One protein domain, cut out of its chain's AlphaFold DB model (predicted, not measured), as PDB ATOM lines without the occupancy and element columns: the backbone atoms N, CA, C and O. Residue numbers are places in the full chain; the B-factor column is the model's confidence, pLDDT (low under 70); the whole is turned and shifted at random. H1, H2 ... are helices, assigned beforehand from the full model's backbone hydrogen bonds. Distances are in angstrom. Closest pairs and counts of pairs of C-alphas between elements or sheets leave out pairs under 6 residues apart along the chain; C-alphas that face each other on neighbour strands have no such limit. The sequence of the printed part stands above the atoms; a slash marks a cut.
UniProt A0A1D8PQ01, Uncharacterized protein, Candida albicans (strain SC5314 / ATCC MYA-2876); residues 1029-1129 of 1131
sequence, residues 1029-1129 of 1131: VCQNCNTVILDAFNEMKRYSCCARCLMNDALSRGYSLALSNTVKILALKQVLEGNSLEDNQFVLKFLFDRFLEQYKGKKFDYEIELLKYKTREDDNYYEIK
ATOM      1  N   VAL A1029      35.387   3.827 -15.179       74.76
ATOM      2  CA  VAL A1029      36.837   3.868 -15.293       74.76
ATOM      3  C   VAL A1029      37.422   2.654 -14.570       74.76
ATOM      4  O   VAL A1029      37.009   2.335 -13.458       74.76
ATOM      5  N   CYS A1030      38.372   1.958 -15.197       80.27
ATOM      6  CA  CYS A1030      39.063   0.820 -14.594       80.27
ATOM      7  C   CYS A1030      39.812   1.245 -13.325       80.27
ATOM      8  O   CYS A1030      40.778   2.005 -13.421       80.27
ATOM      9  N   GLN A1031      39.435   0.682 -12.174       77.84
ATOM     10  CA  GLN A1031      40.022   1.012 -10.865       77.84
ATOM     11  C   GLN A1031      41.550   0.823 -10.789       77.84
ATOM     12  O   GLN A1031      42.200   1.465  -9.972       77.84
ATOM     13  N   ASN A1032      42.135  -0.038 -11.631       81.53
ATOM     14  CA  ASN A1032      43.565  -0.361 -11.593       81.53
ATOM     15  C   ASN A1032      44.428   0.429 -12.600       81.53
ATOM     16  O   ASN A1032      45.644   0.478 -12.447       81.53
ATOM     17  N   CYS A1033      43.858   0.991 -13.671       82.02
ATOM     18  CA  CYS A1033      44.647   1.667 -14.721       82.02
ATOM     19  C   CYS A1033      44.022   2.962 -15.258       82.02
ATOM     20  O   CYS A1033      44.453   3.469 -16.293       82.02
ATOM     21  N   ASN A1034      42.971   3.461 -14.604       76.54
ATOM     22  CA  ASN A1034      42.225   4.675 -14.944       76.54
ATOM     23  C   ASN A1034      41.807   4.801 -16.429       76.54
ATOM     24  O   ASN A1034      41.560   5.888 -16.941       76.54
ATOM     25  N   THR A1035      41.698   3.669 -17.130       76.17
ATOM     26  CA  THR A1035      41.262   3.594 -18.529       76.17
ATOM     27  C   THR A1035      39.755   3.377 -18.587       76.17
ATOM     28  O   THR A1035      39.228   2.531 -17.863       76.17
ATOM     29  N   VAL A1036      39.060   4.106 -19.463       70.98
ATOM     30  CA  VAL A1036      37.611   3.963 -19.670       70.98
ATOM     31  C   VAL A1036      37.268   2.540 -20.123       70.98
ATOM     32  O   VAL A1036      37.734   2.072 -21.165       70.98
ATOM     33  N   ILE A1037      36.418   1.856 -19.358       66.70
ATOM     34  CA  ILE A1037      35.808   0.587 -19.749       66.70
ATOM     35  C   ILE A1037      34.694   0.921 -20.742       66.70
ATOM     36  O   ILE A1037      33.598   1.334 -20.368       66.70
ATOM     37  N   LEU A1038      34.978   0.756 -22.034       61.66
ATOM     38  CA  LEU A1038      33.955   0.874 -23.070       61.66
ATOM     39  C   LEU A1038      32.919  -0.246 -22.890       61.66
ATOM     40  O   LEU A1038      33.211  -1.421 -23.110       61.66
ATOM     41  N   ASP A1039      31.707   0.153 -22.500       53.00
ATOM     42  CA  ASP A1039      30.562  -0.665 -22.061       53.00
ATOM     43  C   ASP A1039      29.874  -1.428 -23.229       53.00
ATOM     44  O   ASP A1039      28.653  -1.426 -23.407       53.00
ATOM     45  N   ALA A1040      30.686  -2.030 -24.105       54.66
ATOM     46  CA  ALA A1040      30.288  -2.650 -25.371       54.66
ATOM     47  C   ALA A1040      29.767  -4.098 -25.231       54.66
ATOM     48  O   ALA A1040      29.140  -4.620 -26.157       54.66
ATOM     49  N   PHE A1041      30.027  -4.740 -24.089       61.48
ATOM     50  CA  PHE A1041      29.638  -6.115 -23.758       61.48
ATOM     51  C   PHE A1041      29.083  -6.153 -22.328       61.48
ATOM     52  O   PHE A1041      29.534  -5.394 -21.469       61.48
ATOM     53  N   ASN A1042      28.069  -6.984 -22.073       64.60
ATOM     54  CA  ASN A1042      27.334  -6.948 -20.805       64.60
ATOM     55  C   ASN A1042      28.113  -7.625 -19.669       64.60
ATOM     56  O   ASN A1042      27.966  -7.240 -18.515       64.60
ATOM     57  N   GLU A1043      28.969  -8.588 -19.985       68.90
ATOM     58  CA  GLU A1043      29.796  -9.324 -19.028       68.90
ATOM     59  C   GLU A1043      30.784  -8.378 -18.333       68.90
ATOM     60  O   GLU A1043      30.944  -8.437 -17.116       68.90
ATOM     61  N   MET A1044      31.350  -7.415 -19.077       72.99
ATOM     62  CA  MET A1044      32.212  -6.363 -18.521       72.99
ATOM     63  C   MET A1044      31.509  -5.507 -17.458       72.99
ATOM     64  O   MET A1044      32.180  -4.968 -16.584       72.99
ATOM     65  N   LYS A1045      30.169  -5.418 -17.463       68.49
ATOM     66  CA  LYS A1045      29.416  -4.620 -16.480       68.49
ATOM     67  C   LYS A1045      29.495  -5.157 -15.056       68.49
ATOM     68  O   LYS A1045      29.200  -4.392 -14.135       68.49
ATOM     69  N   ARG A1046      29.847  -6.439 -14.895       71.27
ATOM     70  CA  ARG A1046      29.996  -7.128 -13.604       71.27
ATOM     71  C   ARG A1046      31.376  -6.917 -12.963       71.27
ATOM     72  O   ARG A1046      31.569  -7.341 -11.831       71.27
ATOM     73  N   TYR A1047      32.317  -6.271 -13.656       75.65
ATOM     74  CA  TYR A1047      33.693  -6.075 -13.191       75.65
ATOM     75  C   TYR A1047      34.031  -4.586 -13.032       75.65
ATOM     76  O   TYR A1047      33.592  -3.750 -13.820       75.65
ATOM     77  N   SER A1048      34.855  -4.250 -12.037       76.93
ATOM     78  CA  SER A1048      35.351  -2.882 -11.804       76.93
ATOM     79  C   SER A1048      36.664  -2.553 -12.538       76.93
ATOM     80  O   SER A1048      37.144  -1.417 -12.508       76.93
ATOM     81  N   CYS A1049      37.237  -3.543 -13.227       83.71
ATOM     82  CA  CYS A1049      38.482  -3.447 -13.984       83.71
ATOM     83  C   CYS A1049      38.256  -3.732 -15.474       83.71
ATOM     84  O   CYS A1049      37.386  -4.517 -15.850       83.71
ATOM     85  N   CYS A1050      39.077  -3.129 -16.338       87.03
ATOM     86  CA  CYS A1050      39.115  -3.457 -17.762       87.03
ATOM     87  C   CYS A1050      39.642  -4.884 -17.993       87.03
ATOM     88  O   CYS A1050      40.331  -5.450 -17.141       87.03
ATOM     89  N   ALA A1051      39.365  -5.449 -19.171       88.03
ATOM     90  CA  ALA A1051      39.741  -6.820 -19.504       88.03
ATOM     91  C   ALA A1051      41.264  -7.065 -19.414       88.03
ATOM     92  O   ALA A1051      41.670  -8.095 -18.878       88.03
ATOM     93  N   ARG A1052      42.116  -6.107 -19.831       88.83
ATOM     94  CA  ARG A1052      43.584  -6.164 -19.635       88.83
ATOM     95  C   ARG A1052      43.959  -6.346 -18.157       88.83
ATOM     96  O   ARG A1052      44.723  -7.251 -17.831       88.83
ATOM     97  N   CYS A1053      43.431  -5.521 -17.253       88.49
ATOM     98  CA  CYS A1053      43.753  -5.618 -15.824       88.49
ATOM     99  C   CYS A1053      43.171  -6.882 -15.181       88.49
ATOM    100  O   CYS A1053      43.878  -7.564 -14.446       88.49
ATOM    101  N   LEU A1054      41.923  -7.225 -15.509       87.35
ATOM    102  CA  LEU A1054      41.232  -8.408 -14.996       87.35
ATOM    103  C   LEU A1054      41.937  -9.714 -15.405       87.35
ATOM    104  O   LEU A1054      42.147 -10.584 -14.566       87.35
ATOM    105  N   MET A1055      42.366  -9.830 -16.666       89.30
ATOM    106  CA  MET A1055      43.138 -10.981 -17.149       89.30
ATOM    107  C   MET A1055      44.536 -11.038 -16.522       89.30
ATOM    108  O   MET A1055      45.029 -12.122 -16.215       89.30
ATOM    109  N   ASN A1056      45.180  -9.888 -16.290       89.57
ATOM    110  CA  ASN A1056      46.482  -9.861 -15.631       89.57
ATOM    111  C   ASN A1056      46.406 -10.278 -14.152       89.57
ATOM    112  O   ASN A1056      47.267 -11.042 -13.716       89.57
ATOM    113  N   ASP A1057      45.404  -9.827 -13.391       87.41
ATOM    114  CA  ASP A1057      45.198 -10.278 -12.006       87.41
ATOM    115  C   ASP A1057      44.848 -11.777 -11.977       87.41
ATOM    116  O   ASP A1057      45.489 -12.542 -11.260       87.41
ATOM    117  N   ALA A1058      43.971 -12.242 -12.875       87.28
ATOM    118  CA  ALA A1058      43.607 -13.654 -12.994       87.28
ATOM    119  C   ALA A1058      44.778 -14.583 -13.348       87.28
ATOM    120  O   ALA A1058      44.871 -15.686 -12.811       87.28
ATOM    121  N   LEU A1059      45.705 -14.146 -14.205       87.34
ATOM    122  CA  LEU A1059      46.942 -14.882 -14.494       87.34
ATOM    123  C   LEU A1059      47.989 -14.768 -13.377       87.34
ATOM    124  O   LEU A1059      48.885 -15.602 -13.307       87.34
ATOM    125  N   SER A1060      47.906 -13.752 -12.514       86.04
ATOM    126  CA  SER A1060      48.844 -13.563 -11.393       86.04
ATOM    127  C   SER A1060      48.377 -14.254 -10.107       86.04
ATOM    128  O   SER A1060      49.209 -14.625  -9.286       86.04
ATOM    129  N   ARG A1061      47.064 -14.476  -9.952       84.87
ATOM    130  CA  ARG A1061      46.436 -15.237  -8.855       84.87
ATOM    131  C   ARG A1061      45.994 -16.654  -9.245       84.87
ATOM    132  O   ARG A1061      45.442 -17.364  -8.414       84.87
ATOM    133  N   GLY A1062      46.190 -17.064 -10.499       82.34
ATOM    134  CA  GLY A1062      45.901 -18.422 -10.982       82.34
ATOM    135  C   GLY A1062      44.435 -18.737 -11.323       82.34
ATOM    136  O   GLY A1062      44.148 -19.865 -11.713       82.34
ATOM    137  N   TYR A1063      43.507 -17.775 -11.245       82.92
ATOM    138  CA  TYR A1063      42.081 -18.000 -11.534       82.92
ATOM    139  C   TYR A1063      41.672 -17.759 -13.003       82.92
ATOM    140  O   TYR A1063      40.481 -17.730 -13.307       82.92
ATOM    141  N   SER A1064      42.611 -17.619 -13.952       82.72
ATOM    142  CA  SER A1064      42.281 -17.302 -15.360       82.72
ATOM    143  C   SER A1064      41.351 -18.314 -16.042       82.72
ATOM    144  O   SER A1064      40.657 -17.955 -16.990       82.72
ATOM    145  N   LEU A1065      41.267 -19.555 -15.553       79.82
ATOM    146  CA  LEU A1065      40.294 -20.557 -16.010       79.82
ATOM    147  C   LEU A1065      38.829 -20.167 -15.728       79.82
ATOM    148  O   LEU A1065      37.958 -20.574 -16.488       79.82
ATOM    149  N   ALA A1066      38.564 -19.357 -14.698       80.40
ATOM    150  CA  ALA A1066      37.222 -18.901 -14.323       80.40
ATOM    151  C   ALA A1066      36.757 -17.634 -15.073       80.40
ATOM    152  O   ALA A1066      35.595 -17.245 -14.966       80.40
ATOM    153  N   LEU A1067      37.636 -16.972 -15.840       83.34
ATOM    154  CA  LEU A1067      37.234 -15.856 -16.702       83.34
ATOM    155  C   LEU A1067      36.564 -16.369 -17.979       83.34
ATOM    156  O   LEU A1067      37.108 -17.240 -18.660       83.34
ATOM    157  N   SER A1068      35.428 -15.770 -18.356       84.78
ATOM    158  CA  SER A1068      34.742 -16.126 -19.602       84.78
ATOM    159  C   SER A1068      35.626 -15.867 -20.825       84.78
ATOM    160  O   SER A1068      36.392 -14.900 -20.883       84.78
ATOM    161  N   ASN A1069      35.493 -16.715 -21.847       86.26
ATOM    162  CA  ASN A1069      36.254 -16.581 -23.093       86.26
ATOM    163  C   ASN A1069      36.032 -15.206 -23.750       86.26
ATOM    164  O   ASN A1069      36.964 -14.627 -24.303       86.26
ATOM    165  N   THR A1070      34.839 -14.632 -23.599       84.99
ATOM    166  CA  THR A1070      34.472 -13.277 -24.029       84.99
ATOM    167  C   THR A1070      35.370 -12.207 -23.386       84.99
ATOM    168  O   THR A1070      35.938 -11.374 -24.094       84.99
ATOM    169  N   VAL A1071      35.615 -12.290 -22.070       86.57
ATOM    170  CA  VAL A1071      36.581 -11.429 -21.357       86.57
ATOM    171  C   VAL A1071      38.014 -11.680 -21.841       86.57
ATOM    172  O   VAL A1071      38.751 -10.717 -22.060       86.57
ATOM    173  N   LYS A1072      38.412 -12.937 -22.080       89.43
ATOM    174  CA  LYS A1072      39.759 -13.273 -22.587       89.43
ATOM    175  C   LYS A1072      40.031 -12.681 -23.974       89.43
ATOM    176  O   LYS A1072      41.107 -12.125 -24.197       89.43
ATOM    177  N   ILE A1073      39.060 -12.739 -24.889       88.90
ATOM    178  CA  ILE A1073      39.160 -12.132 -26.230       88.90
ATOM    179  C   ILE A1073      39.271 -10.607 -26.108       88.90
ATOM    180  O   ILE A1073      40.123 -10.008 -26.762       88.90
ATOM    181  N   LEU A1074      38.474  -9.972 -25.242       87.31
ATOM    182  CA  LEU A1074      38.563  -8.529 -24.985       87.31
ATOM    183  C   LEU A1074      39.905  -8.124 -24.348       87.31
ATOM    184  O   LEU A1074      40.435  -7.066 -24.684       87.31
ATOM    185  N   ALA A1075      40.483  -8.960 -23.485       89.51
ATOM    186  CA  ALA A1075      41.791  -8.723 -22.879       89.51
ATOM    187  C   ALA A1075      42.919  -8.796 -23.919       89.51
ATOM    188  O   ALA A1075      43.730  -7.875 -24.007       89.51
ATOM    189  N   LEU A1076      42.936  -9.845 -24.753       88.84
ATOM    190  CA  LEU A1076      43.900  -9.970 -25.849       88.84
ATOM    191  C   LEU A1076      43.735  -8.836 -26.872       88.84
ATOM    192  O   LEU A1076      44.731  -8.295 -27.342       88.84
ATOM    193  N   LYS A1077      42.495  -8.413 -27.156       89.13
ATOM    194  CA  LYS A1077      42.206  -7.247 -28.000       89.13
ATOM    195  C   LYS A1077      42.840  -5.966 -27.444       89.13
ATOM    196  O   LYS A1077      43.613  -5.333 -28.152       89.13
ATOM    197  N   GLN A1078      42.540  -5.608 -26.191       86.97
ATOM    198  CA  GLN A1078      43.034  -4.371 -25.562       86.97
ATOM    199  C   GLN A1078      44.563  -4.278 -25.556       86.97
ATOM    200  O   GLN A1078      45.111  -3.184 -25.634       86.97
ATOM    201  N   VAL A1079      45.235  -5.425 -25.479       87.23
ATOM    202  CA  VAL A1079      46.693  -5.520 -25.456       87.23
ATOM    203  C   VAL A1079      47.298  -5.537 -26.871       87.23
ATOM    204  O   VAL A1079      48.331  -4.916 -27.087       87.23
ATOM    205  N   LEU A1080      46.648  -6.156 -27.865       84.58
ATOM    206  CA  LEU A1080      47.076  -6.087 -29.275       84.58
ATOM    207  C   LEU A1080      46.802  -4.720 -29.937       84.58
ATOM    208  O   LEU A1080      47.458  -4.376 -30.916       84.58
ATOM    209  N   GLU A1081      45.844  -3.947 -29.419       82.83
ATOM    210  CA  GLU A1081      45.638  -2.532 -29.772       82.83
ATOM    211  C   GLU A1081      46.585  -1.585 -29.000       82.83
ATOM    212  O   GLU A1081      46.674  -0.400 -29.328       82.83
ATOM    213  N   GLY A1082      47.300  -2.093 -27.990       76.71
ATOM    214  CA  GLY A1082      48.259  -1.346 -27.183       76.71
ATOM    215  C   GLY A1082      49.634  -1.217 -27.849       76.71
ATOM    216  O   GLY A1082      50.154  -2.157 -28.443       76.71
ATOM    217  N   ASN A1083      50.251  -0.037 -27.729       68.07
ATOM    218  CA  ASN A1083      51.571   0.257 -28.309       68.07
ATOM    219  C   ASN A1083      52.730   0.177 -27.289       68.07
ATOM    220  O   ASN A1083      53.864   0.485 -27.654       68.07
ATOM    221  N   SER A1084      52.486  -0.163 -26.016       77.28
ATOM    222  CA  SER A1084      53.527  -0.090 -24.975       77.28
ATOM    223  C   SER A1084      54.397  -1.352 -24.877       77.28
ATOM    224  O   SER A1084      54.021  -2.441 -25.320       77.28
ATOM    225  N   LEU A1085      55.572  -1.235 -24.248       71.12
ATOM    226  CA  LEU A1085      56.409  -2.399 -23.929       71.12
ATOM    227  C   LEU A1085      55.700  -3.360 -22.958       71.12
ATOM    228  O   LEU A1085      55.832  -4.574 -23.101       71.12
ATOM    229  N   GLU A1086      54.912  -2.829 -22.019       80.80
ATOM    230  CA  GLU A1086      54.064  -3.636 -21.137       80.80
ATOM    231  C   GLU A1086      53.028  -4.432 -21.931       80.80
ATOM    232  O   GLU A1086      52.858  -5.619 -21.680       80.80
ATOM    233  N   ASP A1087      52.365  -3.811 -22.915       82.59
ATOM    234  CA  ASP A1087      51.398  -4.505 -23.768       82.59
ATOM    235  C   ASP A1087      52.064  -5.677 -24.490       82.59
ATOM    236  O   ASP A1087      51.562  -6.792 -24.435       82.59
ATOM    237  N   ASN A1088      53.254  -5.487 -25.064       77.23
ATOM    238  CA  ASN A1088      53.997  -6.579 -25.702       77.23
ATOM    239  C   ASN A1088      54.335  -7.726 -24.723       77.23
ATOM    240  O   ASN A1088      54.264  -8.899 -25.101       77.23
ATOM    241  N   GLN A1089      54.632  -7.424 -23.453       85.00
ATOM    242  CA  GLN A1089      54.786  -8.445 -22.408       85.00
ATOM    243  C   GLN A1089      53.448  -9.117 -22.054       85.00
ATOM    244  O   GLN A1089      53.406 -10.334 -21.870       85.00
ATOM    245  N   PHE A1090      52.343  -8.365 -22.013       88.12
ATOM    246  CA  PHE A1090      51.005  -8.912 -21.796       88.12
ATOM    247  C   PHE A1090      50.508  -9.754 -22.981       88.12
ATOM    248  O   PHE A1090      49.847 -10.752 -22.721       88.12
ATOM    249  N   VAL A1091      50.870  -9.465 -24.244       87.31
ATOM    250  CA  VAL A1091      50.566 -10.351 -25.393       87.31
ATOM    251  C   VAL A1091      51.161 -11.729 -25.123       87.31
ATOM    252  O   VAL A1091      50.455 -12.735 -25.183       87.31
ATOM    253  N   LEU A1092      52.451 -11.775 -24.775       83.83
ATOM    254  CA  LEU A1092      53.145 -13.024 -24.473       83.83
ATOM    255  C   LEU A1092      52.531 -13.717 -23.247       83.83
ATOM    256  O   LEU A1092      52.199 -14.894 -23.336       83.83
ATOM    257  N   LYS A1093      52.302 -12.991 -22.141       88.02
ATOM    258  CA  LYS A1093      51.690 -13.535 -20.913       88.02
ATOM    259  C   LYS A1093      50.275 -14.079 -21.154       88.02
ATOM    260  O   LYS A1093      49.923 -15.109 -20.590       88.02
ATOM    261  N   PHE A1094      49.465 -13.419 -21.983       90.05
ATOM    262  CA  PHE A1094      48.078 -13.815 -22.248       90.05
ATOM    263  C   PHE A1094      47.998 -14.984 -23.237       90.05
ATOM    264  O   PHE A1094      47.147 -15.850 -23.064       90.05
ATOM    265  N   LEU A1095      48.906 -15.078 -24.216       87.76
ATOM    266  CA  LEU A1095      49.005 -16.226 -25.133       87.76
ATOM    267  C   LEU A1095      49.528 -17.520 -24.470       87.76
ATOM    268  O   LEU A1095      49.600 -18.544 -25.147       87.76
ATOM    269  N   PHE A1096      49.867 -17.493 -23.174       84.47
ATOM    270  CA  PHE A1096      50.061 -18.694 -22.345       84.47
ATOM    271  C   PHE A1096      48.776 -19.170 -21.637       84.47
ATOM    272  O   PHE A1096      48.784 -20.244 -21.040       84.47
ATOM    273  N   ASP A1097      47.660 -18.429 -21.692       87.25
ATOM    274  CA  ASP A1097      46.375 -18.967 -21.236       87.25
ATOM    275  C   ASP A1097      45.887 -20.047 -22.212       87.25
ATOM    276  O   ASP A1097      45.833 -19.821 -23.424       87.25
ATOM    277  N   ARG A1098      45.470 -21.200 -21.674       84.99
ATOM    278  CA  ARG A1098      45.024 -22.384 -22.433       84.99
ATOM    279  C   ARG A1098      43.946 -22.083 -23.486       84.99
ATOM    280  O   ARG A1098      43.860 -22.798 -24.480       84.99
ATOM    281  N   PHE A1099      43.127 -21.048 -23.288       87.94
ATOM    282  CA  PHE A1099      42.138 -20.620 -24.277       87.94
ATOM    283  C   PHE A1099      42.726 -19.710 -25.371       87.94
ATOM    284  O   PHE A1099      42.310 -19.792 -26.528       87.94
ATOM    285  N   LEU A1100      43.681 -18.839 -25.035       87.99
ATOM    286  CA  LEU A1100      44.243 -17.854 -25.965       87.99
ATOM    287  C   LEU A1100      45.430 -18.388 -26.775       87.99
ATOM    288  O   LEU A1100      45.683 -17.879 -27.869       87.99
ATOM    289  N   GLU A1101      46.112 -19.439 -26.308       86.46
ATOM    290  CA  GLU A1101      47.224 -20.071 -27.034       86.46
ATOM    291  C   GLU A1101      46.834 -20.490 -28.464       86.46
ATOM    292  O   GLU A1101      47.654 -20.416 -29.379       86.46
ATOM    293  N   GLN A1102      45.560 -20.815 -28.717       84.62
ATOM    294  CA  GLN A1102      45.074 -21.149 -30.059       84.62
ATOM    295  C   GLN A1102      45.300 -20.045 -31.111       84.62
ATOM    296  O   GLN A1102      45.291 -20.357 -32.306       84.62
ATOM    297  N   TYR A1103      45.481 -18.785 -30.697       85.71
ATOM    298  CA  TYR A1103      45.713 -17.624 -31.566       85.71
ATOM    299  C   TYR A1103      47.204 -17.326 -31.804       85.71
ATOM    300  O   TYR A1103      47.542 -16.507 -32.659       85.71
ATOM    301  N   LYS A1104      48.112 -18.008 -31.097       80.91
ATOM    302  CA  LYS A1104      49.571 -17.881 -31.232       80.91
ATOM    303  C   LYS A1104      49.998 -18.215 -32.668       80.91
ATOM    304  O   LYS A1104      49.823 -19.335 -33.138       80.91
ATOM    305  N   GLY A1105      50.508 -17.214 -33.389       76.21
ATOM    306  CA  GLY A1105      50.895 -17.338 -34.801       76.21
ATOM    307  C   GLY A1105      49.737 -17.380 -35.814       76.21
ATOM    308  O   GLY A1105      49.992 -17.558 -37.001       76.21
ATOM    309  N   LYS A1106      48.478 -17.196 -35.391       78.75
ATOM    310  CA  LYS A1106      47.308 -17.114 -36.287       78.75
ATOM    311  C   LYS A1106      46.787 -15.680 -36.381       78.75
ATOM    312  O   LYS A1106      47.046 -14.849 -35.514       78.75
ATOM    313  N   LYS A1107      46.001 -15.381 -37.422       78.04
ATOM    314  CA  LYS A1107      45.284 -14.102 -37.512       78.04
ATOM    315  C   LYS A1107      44.177 -14.064 -36.450       78.04
ATOM    316  O   LYS A1107      43.150 -14.714 -36.615       78.04
ATOM    317  N   PHE A1108      44.376 -13.279 -35.398       82.95
ATOM    318  CA  PHE A1108      43.323 -12.926 -34.451       82.95
ATOM    319  C   PHE A1108      42.412 -11.853 -35.068       82.95
ATOM    320  O   PHE A1108      42.890 -10.815 -35.525       82.95
ATOM    321  N   ASP A1109      41.105 -12.112 -35.104       82.18
ATOM    322  CA  ASP A1109      40.093 -11.189 -35.621       82.18
ATOM    323  C   ASP A1109      38.967 -11.076 -34.591       82.18
ATOM    324  O   ASP A1109      38.048 -11.895 -34.546       82.18
ATOM    325  N   TYR A1110      39.107 -10.108 -33.682       82.94
ATOM    326  CA  TYR A1110      38.328 -10.078 -32.444       82.94
ATOM    327  C   TYR A1110      36.812 -10.028 -32.696       82.94
ATOM    328  O   TYR A1110      36.062 -10.631 -31.933       82.94
ATOM    329  N   GLU A1111      36.348  -9.368 -33.764       81.53
ATOM    330  CA  GLU A1111      34.916  -9.266 -34.084       81.53
ATOM    331  C   GLU A1111      34.336 -10.624 -34.486       81.53
ATOM    332  O   GLU A1111      33.237 -10.969 -34.055       81.53
ATOM    333  N   ILE A1112      35.095 -11.422 -35.245       78.81
ATOM    334  CA  ILE A1112      34.712 -12.782 -35.641       78.81
ATOM    335  C   ILE A1112      34.746 -13.718 -34.429       78.81
ATOM    336  O   ILE A1112      33.808 -14.485 -34.220       78.81
ATOM    337  N   GLU A1113      35.794 -13.649 -33.602       81.81
ATOM    338  CA  GLU A1113      35.924 -14.513 -32.423       81.81
ATOM    339  C   GLU A1113      34.844 -14.220 -31.365       81.81
ATOM    340  O   GLU A1113      34.209 -15.151 -30.876       81.81
ATOM    341  N   LEU A1114      34.546 -12.946 -31.071       78.23
ATOM    342  CA  LEU A1114      33.450 -12.561 -30.165       78.23
ATOM    343  C   LEU A1114      32.061 -12.922 -30.714       78.23
ATOM    344  O   LEU A1114      31.140 -13.140 -29.923       78.23
ATOM    345  N   LEU A1115      31.890 -13.023 -32.037       72.97
ATOM    346  CA  LEU A1115      30.624 -13.462 -32.629       72.97
ATOM    347  C   LEU A1115      30.332 -14.939 -32.318       72.97
ATOM    348  O   LEU A1115      29.189 -15.258 -32.000       72.97
ATOM    349  N   LYS A1116      31.356 -15.810 -32.322       77.67
ATOM    350  CA  LYS A1116      31.221 -17.249 -32.003       77.67
ATOM    351  C   LYS A1116      30.697 -17.498 -30.588       77.67
ATOM    352  O   LYS A1116      29.951 -18.448 -30.374       77.67
ATOM    353  N   TYR A1117      31.095 -16.667 -29.623       67.87
ATOM    354  CA  TYR A1117      30.626 -16.791 -28.237       67.87
ATOM    355  C   TYR A1117      29.231 -16.199 -28.059       67.87
ATOM    356  O   TYR A1117      28.393 -16.838 -27.433       67.87
ATOM    357  N   LYS A1118      28.923 -15.078 -28.726       62.74
ATOM    358  CA  LYS A1118      27.557 -14.528 -28.756       62.74
ATOM    359  C   LYS A1118      26.517 -15.483 -29.339       62.74
ATOM    360  O   LYS A1118      25.392 -15.466 -28.870       62.74
ATOM    361  N   THR A1119      26.866 -16.306 -30.329       53.46
ATOM    362  CA  THR A1119      25.947 -17.346 -30.825       53.46
ATOM    363  C   THR A1119      25.798 -18.522 -29.864       53.46
ATOM    364  O   THR A1119      24.750 -19.147 -29.862       53.46
ATOM    365  N   ARG A1120      26.817 -18.821 -29.048       49.06
ATOM    366  CA  ARG A1120      26.859 -20.037 -28.220       49.06
ATOM    367  C   ARG A1120      26.335 -19.844 -26.794       49.06
ATOM    368  O   ARG A1120      25.917 -20.812 -26.172       49.06
ATOM    369  N   GLU A1121      26.317 -18.613 -26.284       44.13
ATOM    370  CA  GLU A1121      25.580 -18.277 -25.053       44.13
ATOM    371  C   GLU A1121      24.056 -18.430 -25.250       44.13
ATOM    372  O   GLU A1121      23.375 -18.866 -24.325       44.13
ATOM    373  N   ASP A1122      23.538 -18.164 -26.460       43.69
ATOM    374  CA  ASP A1122      22.133 -18.429 -26.820       43.69
ATOM    375  C   ASP A1122      21.829 -19.946 -26.911       43.69
ATOM    376  O   ASP A1122      20.723 -20.358 -26.563       43.69
ATOM    377  N   ASP A1123      22.797 -20.783 -27.323       42.64
ATOM    378  CA  ASP A1123      22.658 -22.254 -27.324       42.64
ATOM    379  C   ASP A1123      22.655 -22.816 -25.885       42.64
ATOM    380  O   ASP A1123      21.753 -23.559 -25.497       42.64
ATOM    381  N   ASN A1124      23.640 -22.433 -25.059       38.17
ATOM    382  CA  ASN A1124      23.808 -22.991 -23.708       38.17
ATOM    383  C   ASN A1124      22.710 -22.572 -22.711       38.17
ATOM    384  O   ASN A1124      22.609 -23.164 -21.639       38.17
ATOM    385  N   TYR A1125      21.872 -21.591 -23.062       34.07
ATOM    386  CA  TYR A1125      20.678 -21.221 -22.295       34.07
ATOM    387  C   TYR A1125      19.571 -22.297 -22.342       34.07
ATOM    388  O   TYR A1125      18.659 -22.262 -21.518       34.07
ATOM    389  N   TYR A1126      19.639 -23.260 -23.273       35.96
ATOM    390  CA  TYR A1126      18.670 -24.361 -23.362       35.96
ATOM    391  C   TYR A1126      19.018 -25.581 -22.497       35.96
ATOM    392  O   TYR A1126      18.102 -26.288 -22.086       35.96
ATOM    393  N   GLU A1127      20.295 -25.829 -22.187       38.27
ATOM    394  CA  GLU A1127      20.684 -26.961 -21.325       38.27
ATOM    395  C   GLU A1127      20.273 -26.708 -19.864       38.27
ATOM    396  O   GLU A1127      19.594 -27.542 -19.273       38.27
ATOM    397  N   ILE A1128      20.521 -25.500 -19.336       40.31
ATOM    398  CA  ILE A1128      20.173 -25.060 -17.959       40.31
ATOM    399  C   ILE A1128      18.650 -24.817 -17.778       40.31
ATOM    400  O   ILE A1128      18.207 -24.024 -16.946       40.31
ATOM    401  N   LYS A1129      17.824 -25.435 -18.624       37.05
ATOM    402  CA  LYS A1129      16.364 -25.477 -18.486       37.05
ATOM    403  C   LYS A1129      15.762 -26.875 -18.641       37.05
ATOM    404  O   LYS A1129      14.541 -26.999 -18.561       37.05
TER     405      LYS A1129
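AT A GLANCE: This is residues 1029 to 1129 of the 1131 residues of an uncharacterized protein of Candida albicans (strain SC5314 / ATCC MYA-2876) (UniProt A0A1D8PQ01). A short helix, H3, forms the core of a compact helical body: H2 crosses it, H4 folds back along one end of it, and H5 runs nearly antiparallel to it and on past the body, where residues 1119 to 1129 stick out as a free arm. Little H1 packs on H3 near its first residues, and two long loops, residues 1029 to 1042 and 1095 to 1109, complete the body. The printed part has 101 residues with five named helices, H1 to H5 in order, and no named strand, class all helix. The whole is compact, with a radius of gyration of the C-alphas of 13.7 A and spans of 45 by 32 by 26 A.

IN THESE COORDINATES: H1 is residues 1043 to 1046, 5.9 A long, beginning at C-alpha 1043 (29.796, -9.324, -19.028). H2 is residues 1051 to 1060, 13.9 A; H3 residues 1069 to 1080, 16.3 A; H4 residues 1085 to 1094, 14.2 A. H5, residues 1110 to 1124, 21.3 A, ends at C-alpha 1124 (23.808, -22.991, -23.708).

HOW THE PARTS SIT: H3 is the hub, touching four helices. H1 only just touches its residues 1070 to 1071, with 3 pairs of C-alphas within 8 A, closest Met 1044 and Val 1071, 7.3 A. H2 is about perpendicular to H3, 76 degrees; the closest C-alphas, Ala 1051 and Ala 1075, are 4.4 A apart. H3, with residues 1076 to 1080 alone, and H4 form a hairpin at a shallow tilt of 28 degrees; the closest C-alphas are Val 1079 and Asp 1087, 5.1 A. H5 touches H3 at a shallow tilt of 8 degrees, opposite ways, closest C-alphas Thr 1070 and Leu 1114, 6.3 A. H4 and H5 are apart. Every O i to N i+4 pair is within hydrogen-bond range in H2, H3 and H4, and 8 of 11 in H5; H1 is too short for one.

THE WHOLE: The printed part has no cut; the C-alphas of Leu 1085 and Lys 1129, the farthest apart, are 46.5 A from each other. The link H4 to H5 is long, 15 residues. Mean pLDDT of the printed part is 76.4, with residues 1037 to 1043, 1045, 1083 and 1117 to 1129 under 70.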